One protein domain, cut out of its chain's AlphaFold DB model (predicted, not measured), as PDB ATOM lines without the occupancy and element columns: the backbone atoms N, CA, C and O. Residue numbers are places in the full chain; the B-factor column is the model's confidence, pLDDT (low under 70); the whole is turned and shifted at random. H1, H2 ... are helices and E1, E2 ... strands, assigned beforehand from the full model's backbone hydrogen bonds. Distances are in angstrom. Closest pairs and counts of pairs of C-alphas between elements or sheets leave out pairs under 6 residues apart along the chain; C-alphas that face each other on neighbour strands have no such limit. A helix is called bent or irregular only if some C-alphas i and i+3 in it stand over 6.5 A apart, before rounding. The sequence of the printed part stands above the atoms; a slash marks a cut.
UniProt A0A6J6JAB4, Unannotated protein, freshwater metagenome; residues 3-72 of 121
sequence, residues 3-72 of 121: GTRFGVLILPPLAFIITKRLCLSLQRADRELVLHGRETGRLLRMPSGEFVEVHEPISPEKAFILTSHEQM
ATOM      1  N   GLY A   3     122.358 143.808 166.495       85.69
ATOM      2  CA  GLY A   3     121.728 143.367 165.245       85.69
ATOM      3  C   GLY A   3     120.944 144.467 164.523       85.69
ATOM      4  O   GLY A   3     121.029 144.571 163.309       85.69
ATOM      5  N   THR A   4     120.271 145.360 165.252       90.50
ATOM      6  CA  THR A   4     119.590 146.522 164.655       90.50
ATOM      7  C   THR A   4     120.574 147.544 164.084       90.50
ATOM      8  O   THR A   4     120.343 148.072 163.002       90.50
ATOM      9  N   ARG A   5     121.704 147.787 164.759       87.62
ATOM     10  CA  ARG A   5     122.736 148.740 164.312       87.62
ATOM     11  C   ARG A   5     123.391 148.288 163.009       87.62
ATOM     12  O   ARG A   5     123.563 149.095 162.102       87.62
ATOM     13  N   PHE A   6     123.718 147.000 162.903       92.94
ATOM     14  CA  PHE A   6     124.234 146.424 161.661       92.94
ATOM     15  C   PHE A   6     123.144 146.278 160.598       92.94
ATOM     16  O   PHE A   6     123.388 146.574 159.431       92.94
ATOM     17  N   GLY A   7     121.931 145.891 160.996       91.44
ATOM     18  CA  GLY A   7     120.793 145.721 160.094       91.44
ATOM     19  C   GLY A   7     120.458 146.995 159.322       91.44
ATOM     20  O   GLY A   7     120.306 146.938 158.110       91.44
ATOM     21  N   VAL A   8     120.449 148.158 159.978       93.00
ATOM     22  CA  VAL A   8     120.184 149.447 159.307       93.00
ATOM     23  C   VAL A   8     121.222 149.769 158.221       93.00
ATOM     24  O   VAL A   8     120.888 150.426 157.239       93.00
ATOM     25  N   LEU A   9     122.461 149.283 158.350       93.25
ATOM     26  CA  LEU A   9     123.522 149.518 157.364       93.25
ATOM     27  C   LEU A   9     123.577 148.444 156.266       93.25
ATOM     28  O   LEU A   9     123.886 148.759 155.121       93.25
ATOM     29  N   ILE A  10     123.296 147.183 156.603       94.88
ATOM     30  CA  ILE A  10     123.473 146.032 155.700       94.88
ATOM     31  C   ILE A  10     122.197 145.714 154.918       94.88
ATOM     32  O   ILE A  10     122.259 145.337 153.749       94.88
ATOM     33  N   LEU A  11     121.031 145.857 155.544       95.25
ATOM     34  CA  LEU A  11     119.763 145.422 154.965       95.25
ATOM     35  C   LEU A  11     119.364 146.247 153.727       95.25
ATOM     36  O   LEU A  11     118.968 145.625 152.745       95.25
ATOM     37  N   PRO A  12     119.541 147.586 153.678       95.31
ATOM     38  CA  PRO A  12     119.239 148.360 152.471       95.31
ATOM     39  C   PRO A  12     120.045 147.957 151.219       95.31
ATOM     40  O   PRO A  12     119.419 147.681 150.191       95.31
ATOM     41  N   PRO A  13     121.397 147.873 151.239       94.12
ATOM     42  CA  PRO A  13     122.141 147.446 150.054       94.12
ATOM     43  C   PRO A  13     121.857 145.986 149.686       94.12
ATOM     44  O   PRO A  13     121.797 145.663 148.500       94.12
ATOM     45  N   LEU A  14     121.636 145.110 150.674       95.88
ATOM     46  CA  LEU A  14     121.284 143.715 150.416       95.88
ATOM     47  C   LEU A  14     119.920 143.596 149.724       95.88
ATOM     48  O   LEU A  14     119.816 142.925 148.699       95.88
ATOM     49  N   ALA A  15     118.900 144.288 150.238       96.12
ATOM     50  CA  ALA A  15     117.570 144.326 149.640       96.12
ATOM     51  C   ALA A  15     117.628 144.858 148.204       96.12
ATOM     52  O   ALA A  15     117.094 144.223 147.302       96.12
ATOM     53  N   PHE A  16     118.361 145.951 147.966       93.81
ATOM     54  CA  PHE A  16     118.550 146.494 146.621       93.81
ATOM     55  C   PHE A  16     119.135 145.462 145.646       93.81
ATOM     56  O   PHE A  16     118.615 145.298 144.543       93.81
ATOM     57  N   ILE A  17     120.192 144.741 146.041       93.50
ATOM     58  CA  ILE A  17     120.826 143.727 145.185       93.50
ATOM     59  C   ILE A  17     119.851 142.585 144.881       93.50
ATOM     60  O   ILE A  17     119.742 142.173 143.725       93.50
ATOM     61  N   ILE A  18     119.139 142.092 145.896       96.31
ATOM     62  CA  ILE A  18     118.173 140.998 145.742       96.31
ATOM     63  C   ILE A  18     117.041 141.428 144.808       96.31
ATOM     64  O   ILE A  18     116.800 140.768 143.798       96.31
ATOM     65  N   THR A  19     116.398 142.564 145.083       95.69
ATOM     66  CA  THR A  19     115.305 143.087 144.257       95.69
ATOM     67  C   THR A  19     115.765 143.324 142.825       95.69
ATOM     68  O   THR A  19     115.099 142.883 141.894       95.69
ATOM     69  N   LYS A  20     116.945 143.925 142.621       93.38
ATOM     70  CA  LYS A  20     117.503 144.124 141.278       93.38
ATOM     71  C   LYS A  20     117.652 142.801 140.524       93.38
ATOM     72  O   LYS A  20     117.290 142.722 139.352       93.38
ATOM     73  N   ARG A  21     118.186 141.757 141.168       94.50
ATOM     74  CA  ARG A  21     118.359 140.439 140.537       94.50
ATOM     75  C   ARG A  21     117.021 139.807 140.163       94.50
ATOM     76  O   ARG A  21     116.927 139.272 139.063       94.50
ATOM     77  N   LEU A  22     116.012 139.930 141.025       95.94
ATOM     78  CA  LEU A  22     114.654 139.454 140.752       95.94
ATOM     79  C   LEU A  22     114.008 140.207 139.578       95.94
ATOM     80  O   LEU A  22     113.449 139.586 138.680       95.94
ATOM     81  N   CYS A  23     114.136 141.534 139.520       93.19
ATOM     82  CA  CYS A  23     113.633 142.314 138.385       93.19
ATOM     83  C   CYS A  23     114.317 141.912 137.071       93.19
ATOM     84  O   CYS A  23     113.652 141.767 136.051       93.19
ATOM     85  N   LEU A  24     115.632 141.677 137.091       92.88
ATOM     86  CA  LEU A  24     116.363 141.221 135.908       92.88
ATOM     87  C   LEU A  24     115.979 139.801 135.485       92.88
ATOM     88  O   LEU A  24     115.950 139.525 134.290       92.88
ATOM     89  N   SER A  25     115.692 138.887 136.418       94.19
ATOM     90  CA  SER A  25     115.186 137.558 136.048       94.19
ATOM     91  C   SER A  25     113.792 137.630 135.435       94.19
ATOM     92  O   SER A  25     113.546 136.937 134.455       94.19
ATOM     93  N   LEU A  26     112.920 138.502 135.951       93.25
ATOM     94  CA  LEU A  26     111.593 138.726 135.374       93.25
ATOM     95  C   LEU A  26     111.690 139.291 133.954       93.25
ATOM     96  O   LEU A  26     111.079 138.745 133.051       93.25
ATOM     97  N   GLN A  27     112.563 140.275 133.720       92.44
ATOM     98  CA  GLN A  27     112.803 140.799 132.370       92.44
ATOM     99  C   GLN A  27     113.331 139.737 131.395       92.44
ATOM    100  O   GLN A  27     113.019 139.786 130.209       92.44
ATOM    101  N   ARG A  28     114.143 138.779 131.869       92.94
ATOM    102  CA  ARG A  28     114.573 137.646 131.033       92.94
ATOM    103  C   ARG A  28     113.402 136.732 130.703       92.94
ATOM    104  O   ARG A  28     113.258 136.377 129.545       92.94
ATOM    105  N   ALA A  29     112.562 136.405 131.680       91.00
ATOM    106  CA  ALA A  29     111.365 135.602 131.441       91.00
ATOM    107  C   ALA A  29     110.395 136.298 130.468       91.00
ATOM    108  O   ALA A  29     109.891 135.658 129.552       91.00
ATOM    109  N   ASP A  30     110.203 137.613 130.600       91.88
ATOM    110  CA  ASP A  30     109.395 138.405 129.665       91.88
ATOM    111  C   ASP A  30     109.991 138.390 128.248       91.88
ATOM    112  O   ASP A  30     109.253 138.298 127.270       91.88
ATOM    113  N   ARG A  31     111.327 138.434 128.124       91.00
ATOM    114  CA  ARG A  31     112.024 138.291 126.837       91.00
ATOM    115  C   ARG A  31     111.794 136.910 126.224       91.00
ATOM    116  O   ARG A  31     111.444 136.834 125.051       91.00
ATOM    117  N   GLU A  32     111.957 135.844 127.003       89.56
ATOM    118  CA  GLU A  32     111.703 134.468 126.551       89.56
ATOM    119  C   GLU A  32     110.249 134.281 126.101       89.56
ATOM    120  O   GLU A  32     110.004 133.673 125.064       89.56
ATOM    121  N   LEU A  33     109.289 134.886 126.807       89.62
ATOM    122  CA  LEU A  33     107.872 134.854 126.442       89.62
ATOM    123  C   LEU A  33     107.600 135.509 125.076       89.62
ATOM    124  O   LEU A  33     106.722 135.067 124.336       89.62
ATOM    125  N   VAL A  34     108.321 136.585 124.747       89.69
ATOM    126  CA  VAL A  34     108.207 137.254 123.441       89.69
ATOM    127  C   VAL A  34     108.864 136.425 122.336       89.69
ATOM    128  O   VAL A  34     108.328 136.379 121.233       89.69
ATOM    129  N   LEU A  35     109.993 135.776 122.628       88.44
ATOM    130  CA  LEU A  35     110.749 134.979 121.660       88.44
ATOM    131  C   LEU A  35     110.076 133.642 121.333       88.44
ATOM    132  O   LEU A  35     109.934 133.293 120.168       88.44
ATOM    133  N   HIS A  36     109.651 132.906 122.357       86.44
ATOM    134  CA  HIS A  36     109.162 131.536 122.215       86.44
ATOM    135  C   HIS A  36     107.637 131.432 122.304       86.44
ATOM    136  O   HIS A  36     107.060 130.436 121.881       86.44
ATOM    137  N   GLY A  37     106.954 132.461 122.813       86.38
ATOM    138  CA  GLY A  37     105.526 132.403 123.115       86.38
ATOM    139  C   GLY A  37     105.255 131.880 124.526       86.38
ATOM    140  O   GLY A  37     106.146 131.778 125.366       86.38
ATOM    141  N   ARG A  38     103.986 131.587 124.827       87.06
ATOM    142  CA  ARG A  38     103.585 131.061 126.138       87.06
ATOM    143  C   ARG A  38     103.624 129.535 126.148       87.06
ATOM    144  O   ARG A  38     103.155 128.897 125.205       87.06
ATOM    145  N   GLU A  39     104.094 128.973 127.252       85.81
ATOM    146  CA  GLU A  39     103.996 127.545 127.561       85.81
ATOM    147  C   GLU A  39     102.517 127.128 127.659       85.81
ATOM    148  O   GLU A  39     101.717 127.783 128.336       85.81
ATOM    149  N   THR A  40     102.121 126.062 126.954       85.69
ATOM    150  CA  THR A  40     100.743 125.532 127.016       85.69
ATOM    151  C   THR A  40     100.603 124.354 127.979       85.69
ATOM    152  O   THR A  40      99.480 123.916 128.241       85.69
ATOM    153  N   GLY A  41     101.717 123.805 128.484       84.88
ATOM    154  CA  GLY A  41     101.731 122.587 129.293       84.88
ATOM    155  C   GLY A  41     101.394 121.315 128.505       84.88
ATOM    156  O   GLY A  41     101.163 120.258 129.096       84.88
ATOM    157  N   ARG A  42     101.334 121.391 127.168       84.12
ATOM    158  CA  ARG A  42     101.094 120.240 126.289       84.12
ATOM    159  C   ARG A  42     102.418 119.705 125.764       84.12
ATOM    160  O   ARG A  42     103.043 120.310 124.896       84.12
ATOM    161  N   LEU A  43     102.788 118.525 126.249       87.12
ATOM    162  CA  LEU A  43     103.929 117.764 125.751       87.12
ATOM    163  C   LEU A  43     103.483 116.852 124.604       87.12
ATOM    164  O   LEU A  43     102.622 115.987 124.786       87.12
ATOM    165  N   LEU A  44     104.071 117.035 123.424       86.19
ATOM    166  CA  LEU A  44     103.893 116.141 122.284       86.19
ATOM    167  C   LEU A  44     105.110 115.237 122.145       86.19
ATOM    168  O   LEU A  44     106.247 115.701 122.148       86.19
ATOM    169  N   ARG A  45     104.857 113.933 122.009       90.62
ATOM    170  CA  ARG A  45     105.901 112.958 121.707       90.62
ATOM    171  C   ARG A  45     106.020 112.795 120.197       90.62
ATOM    172  O   ARG A  45     105.066 112.378 119.542       90.62
ATOM    173  N   MET A  46     107.193 113.102 119.667       88.56
ATOM    174  CA  MET A  46     107.516 112.942 118.257       88.56
ATOM    175  C   MET A  46     107.686 111.454 117.903       88.56
ATOM    176  O   MET A  46     108.034 110.647 118.772       88.56
ATOM    177  N   PRO A  47     107.510 111.065 116.627       88.56
ATOM    178  CA  PRO A  47     107.778 109.699 116.168       88.56
ATOM    179  C   PRO A  47     109.228 109.243 116.409       88.56
ATOM    180  O   PRO A  47     109.478 108.051 116.559       88.56
ATOM    181  N   SER A  48     110.168 110.192 116.493       86.62
ATOM    182  CA  SER A  48     111.576 109.981 116.859       86.62
ATOM    183  C   SER A  48     111.788 109.637 118.341       86.62
ATOM    184  O   SER A  48     112.869 109.194 118.717       86.62
ATOM    185  N   GLY A  49     110.768 109.814 119.190       87.88
ATOM    186  CA  GLY A  49     110.826 109.577 120.632       87.88
ATOM    187  C   GLY A  49     111.096 110.820 121.486       87.88
ATOM    188  O   GLY A  49     111.017 110.709 122.708       87.88
ATOM    189  N   GLU A  50     111.357 111.977 120.875       88.75
ATOM    190  CA  GLU A  50     111.576 113.259 121.561       88.75
ATOM    191  C   GLU A  50     110.270 113.859 122.100       88.75
ATOM    192  O   GLU A  50     109.193 113.610 121.558       88.75
ATOM    193  N   PHE A  51     110.364 114.661 123.163       86.75
ATOM    194  CA  PHE A  51     109.237 115.405 123.723       86.75
ATOM    195  C   PHE A  51     109.418 116.895 123.446       86.75
ATOM    196  O   PHE A  51     110.440 117.466 123.819       86.75
ATOM    197  N   VAL A  52     108.419 117.512 122.820       84.88
ATOM    198  CA  VAL A  52     108.399 118.946 122.518       84.88
ATOM    199  C   VAL A  52     107.224 119.585 123.243       84.88
ATOM    200  O   VAL A  52     106.098 119.082 123.179       84.88
ATOM    201  N   GLU A  53     107.485 120.687 123.938       83.38
ATOM    202  CA  GLU A  53     106.424 121.522 124.488       83.38
ATOM    203  C   GLU A  53     105.874 122.447 123.406       83.38
ATOM    204  O   GLU A  53     106.609 123.173 122.735       83.38
ATOM    205  N   VAL A  54     104.555 122.404 123.226       84.19
ATOM    206  CA  VAL A  54     103.880 123.295 122.287       84.19
ATOM    207  C   VAL A  54     103.795 124.679 122.915       84.19
ATOM    208  O   VAL A  54     103.091 124.868 123.910       84.19
ATOM    209  N   HIS A  55     104.466 125.651 122.307       86.50
ATOM    210  CA  HIS A  55     104.309 127.056 122.656       86.50
ATOM    211  C   HIS A  55     103.250 127.705 121.769       86.50
ATOM    212  O   HIS A  55     103.174 127.440 120.569       86.50
ATOM    213  N   GLU A  56     102.413 128.555 122.359       83.94
ATOM    214  CA  GLU A  56     101.454 129.358 121.604       83.94
ATOM    215  C   GLU A  56     101.951 130.805 121.524       83.94
ATOM    216  O   GLU A  56     102.312 131.375 122.563       83.94
ATOM    217  N   PRO A  57     101.938 131.441 120.336       85.19
ATOM    218  CA  PRO A  57     102.358 132.828 120.215       85.19
ATOM    219  C   PRO A  57     101.535 133.730 121.142       85.19
ATOM    220  O   PRO A  57     100.338 133.528 121.391       85.19
ATOM    221  N   ILE A  58     102.196 134.738 121.702       87.19
ATOM    222  CA  ILE A  58     101.512 135.775 122.473       87.19
ATOM    223  C   ILE A  58     100.777 136.735 121.535       87.19
ATOM    224  O   ILE A  58     101.139 136.890 120.370       87.19
ATOM    225  N   SER A  59      99.736 137.400 122.041       89.06
ATOM    226  CA  SER A  59      99.045 138.425 121.261       89.06
ATOM    227  C   SER A  59      99.993 139.591 120.928       89.06
ATOM    228  O   SER A  59     100.850 139.938 121.751       89.06
ATOM    229  N   PRO A  60      99.829 140.242 119.760       87.06
ATOM    230  CA  PRO A  60     100.686 141.358 119.352       87.06
ATOM    231  C   PRO A  60     100.615 142.536 120.332       87.06
ATOM    232  O   PRO A  60     101.620 143.194 120.588       87.06
ATOM    233  N   GLU A  61      99.455 142.761 120.953       89.75
ATOM    234  CA  GLU A  61      99.276 143.772 122.002       89.75
ATOM    235  C   GLU A  61     100.163 143.492 123.223       89.75
ATOM    236  O   GLU A  61     100.836 144.390 123.730       89.75
ATOM    237  N   LYS A  62     100.218 142.231 123.674       88.12
ATOM    238  CA  LYS A  62     101.053 141.833 124.813       88.12
ATOM    239  C   LYS A  62     102.538 141.943 124.473       88.12
ATOM    240  O   LYS A  62     103.306 142.439 125.293       88.12
ATOM    241  N   ALA A  63     102.931 141.539 123.265       88.50
ATOM    242  CA  ALA A  63     104.304 141.690 122.785       88.50
ATOM    243  C   ALA A  63     104.739 143.167 122.746       88.50
ATOM    244  O   ALA A  63     105.841 143.505 123.183       88.50
ATOM    245  N   PHE A  64     103.855 144.061 122.292       88.44
ATOM    246  CA  PHE A  64     104.112 145.501 122.281       88.44
ATOM    247  C   PHE A  64     104.303 146.058 123.696       88.44
ATOM    248  O   PHE A  64     105.274 146.768 123.955       88.44
ATOM    249  N   ILE A  65     103.434 145.690 124.643       90.56
ATOM    250  CA  ILE A  65     103.548 146.136 126.040       90.56
ATOM    251  C   ILE A  65     104.917 145.758 126.623       90.56
ATOM    252  O   ILE A  65     105.583 146.616 127.201       90.56
ATOM    253  N   LEU A  66     105.371 144.519 126.406       88.81
ATOM    254  CA  LEU A  66     106.644 144.010 126.936       88.81
ATOM    255  C   LEU A  66     107.894 144.616 126.276       88.81
ATOM    256  O   LEU A  66     108.987 144.498 126.826       88.81
ATOM    257  N   THR A  67     107.766 145.254 125.111       88.50
ATOM    258  CA  THR A  67     108.900 145.808 124.342       88.50
ATOM    259  C   THR A  67     108.913 147.340 124.281       88.50
ATOM    260  O   THR A  67     109.933 147.946 123.927       88.50
ATOM    261  N   SER A  68     107.811 147.990 124.660       87.62
ATOM    262  CA  SER A  68     107.603 149.440 124.533       87.62
ATOM    263  C   SER A  68     108.454 150.319 125.466       87.62
ATOM    264  O   SER A  68     108.645 151.498 125.180       87.62
ATOM    265  N   HIS A  69     109.020 149.784 126.550       86.81
ATOM    266  CA  HIS A  69     109.727 150.561 127.584       86.81
ATOM    267  C   HIS A  69     111.062 151.148 127.116       86.81
ATOM    268  O   HIS A  69     111.870 150.449 126.524       86.81
ATOM    269  N   GLU A  70     111.388 152.400 127.421       85.44
ATOM    270  CA  GLU A  70     112.707 152.957 127.073       85.44
ATOM    271  C   GLU A  70     113.846 152.340 127.911       85.44
ATOM    272  O   GLU A  70     113.730 152.176 129.126       85.44
ATOM    273  N   GLN A  71     114.971 152.009 127.263       84.50
ATOM    274  CA  GLN A  71     116.174 151.499 127.931       84.50
ATOM    275  C   GLN A  71     117.251 152.581 127.965       84.50
ATOM    276  O   GLN A  71     117.884 152.877 126.953       84.50
ATOM    277  N   MET A  72     117.458 153.176 129.140       81.75
ATOM    278  CA  MET A  72     118.505 154.176 129.335       81.75
ATOM    279  C   MET A  72     119.886 153.508 129.426       81.75
ATOM    280  O   MET A  72     120.081 152.639 130.282       81.75
TER     281      MET A  72
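Overview. This is residues 3 to 72 of the 121 residues of the protein "Unannotated protein" of freshwater metagenome (UniProt A0A6J6JAB4). A small two-stranded hairpin, E1 and E2, extends from one end of a long helix, H1, and the short helix H2 folds back over residues 30 to 34 of H1, near that same end. Residues 3 to 26 of the long helix stick out as a free arm; without them the body spans 47 by 19 by 13 A. The printed part has 70 residues with two named helices and two named strands, in the order H1, E1, E2, H2; the sheet has the order E1 - E2 and is antiparallel, and the class is mixed, helices and strands. The whole is extended, with a radius of gyration of the C-alphas of 19.5 A, and its outline is flat, spanning 63 by 32 by 16 A.

Along the chain. Begin with the sheet. Find C-alpha 38 at (103.585, 131.061, 126.138); from there the strand E1, residues 38 to 45, runs 18.8 A to C-alpha 45 and bends by 67 degrees at residue 41. The strand E2, residues 51 to 56, covers 16.1 A from its first C-alpha to its last. Now go back to C-alpha 3 at (121.728, 143.367, 165.245), where the helix H1 begins; it holds residues 3 to 36 and is 46.4 A long from first to last C-alpha. Look near residue 10 of H1 for a kink of 47 degrees. H1 is only just irregular there: C-alphas 9 and 12 are 6.6 A apart, and its line is a rough one. The helix H2, residues 60 to 67, is 10.6 A long and ends with C-alpha 67 at (108.900, 145.808, 124.342).

Arrangement. E1 and E2 form a hairpin of antiparallel neighbour strands, with 148 degrees between their directions. Look at C-alphas 45 and 51, which face each other at 4.6 A, and at C-alphas 38 and 56, which face each other at 5.3 A. Between the two strands, N 38 and O 56 are within hydrogen-bond range at 2.8 A, and so are N 52 and O 44 at 2.9 A. From the sheet, step to H1: the closest C-alphas of H1 and E2 are those of His 36 and His 55, 6.6 A apart, and this is the one pair of their C-alphas within 8 A. H1 touches H2 with residues 30 to 34 alone, and the closest C-alphas are those of Val 34 and Ala 63, 5.9 A apart. These two helices run opposite ways at a steep tilt of 37 degrees, only just past shallow. E1 and H2 are apart. In H2 every O i to N i+4 pair is within hydrogen-bond range, while in H1 this holds for 27 of 30 pairs.

Size, cuts and confidence. The two C-alphas farthest apart in the domain are those of Arg 5 and Pro 47, at 63.8 A. The C-alphas of Gly 3 and Met 72, the first and last printed, are 37.6 A apart. Residues 3 to 26, which belong to H1, stand free; the body without them has 46 residues, spans 47 by 19 by 13 A and has a radius of gyration of 14.0 A. The links H1 to E1, with one residue, E1 to E2, with 5 residues, and E2 to H2, with 3 residues, are tight, and there is no long link. The printed part runs from residue 3 to 72 and has no cut. The mean pLDDT of the printed part is 89.6, and no printed residue is under 70; look for a mean of 93 in H1 and of 85 in E2.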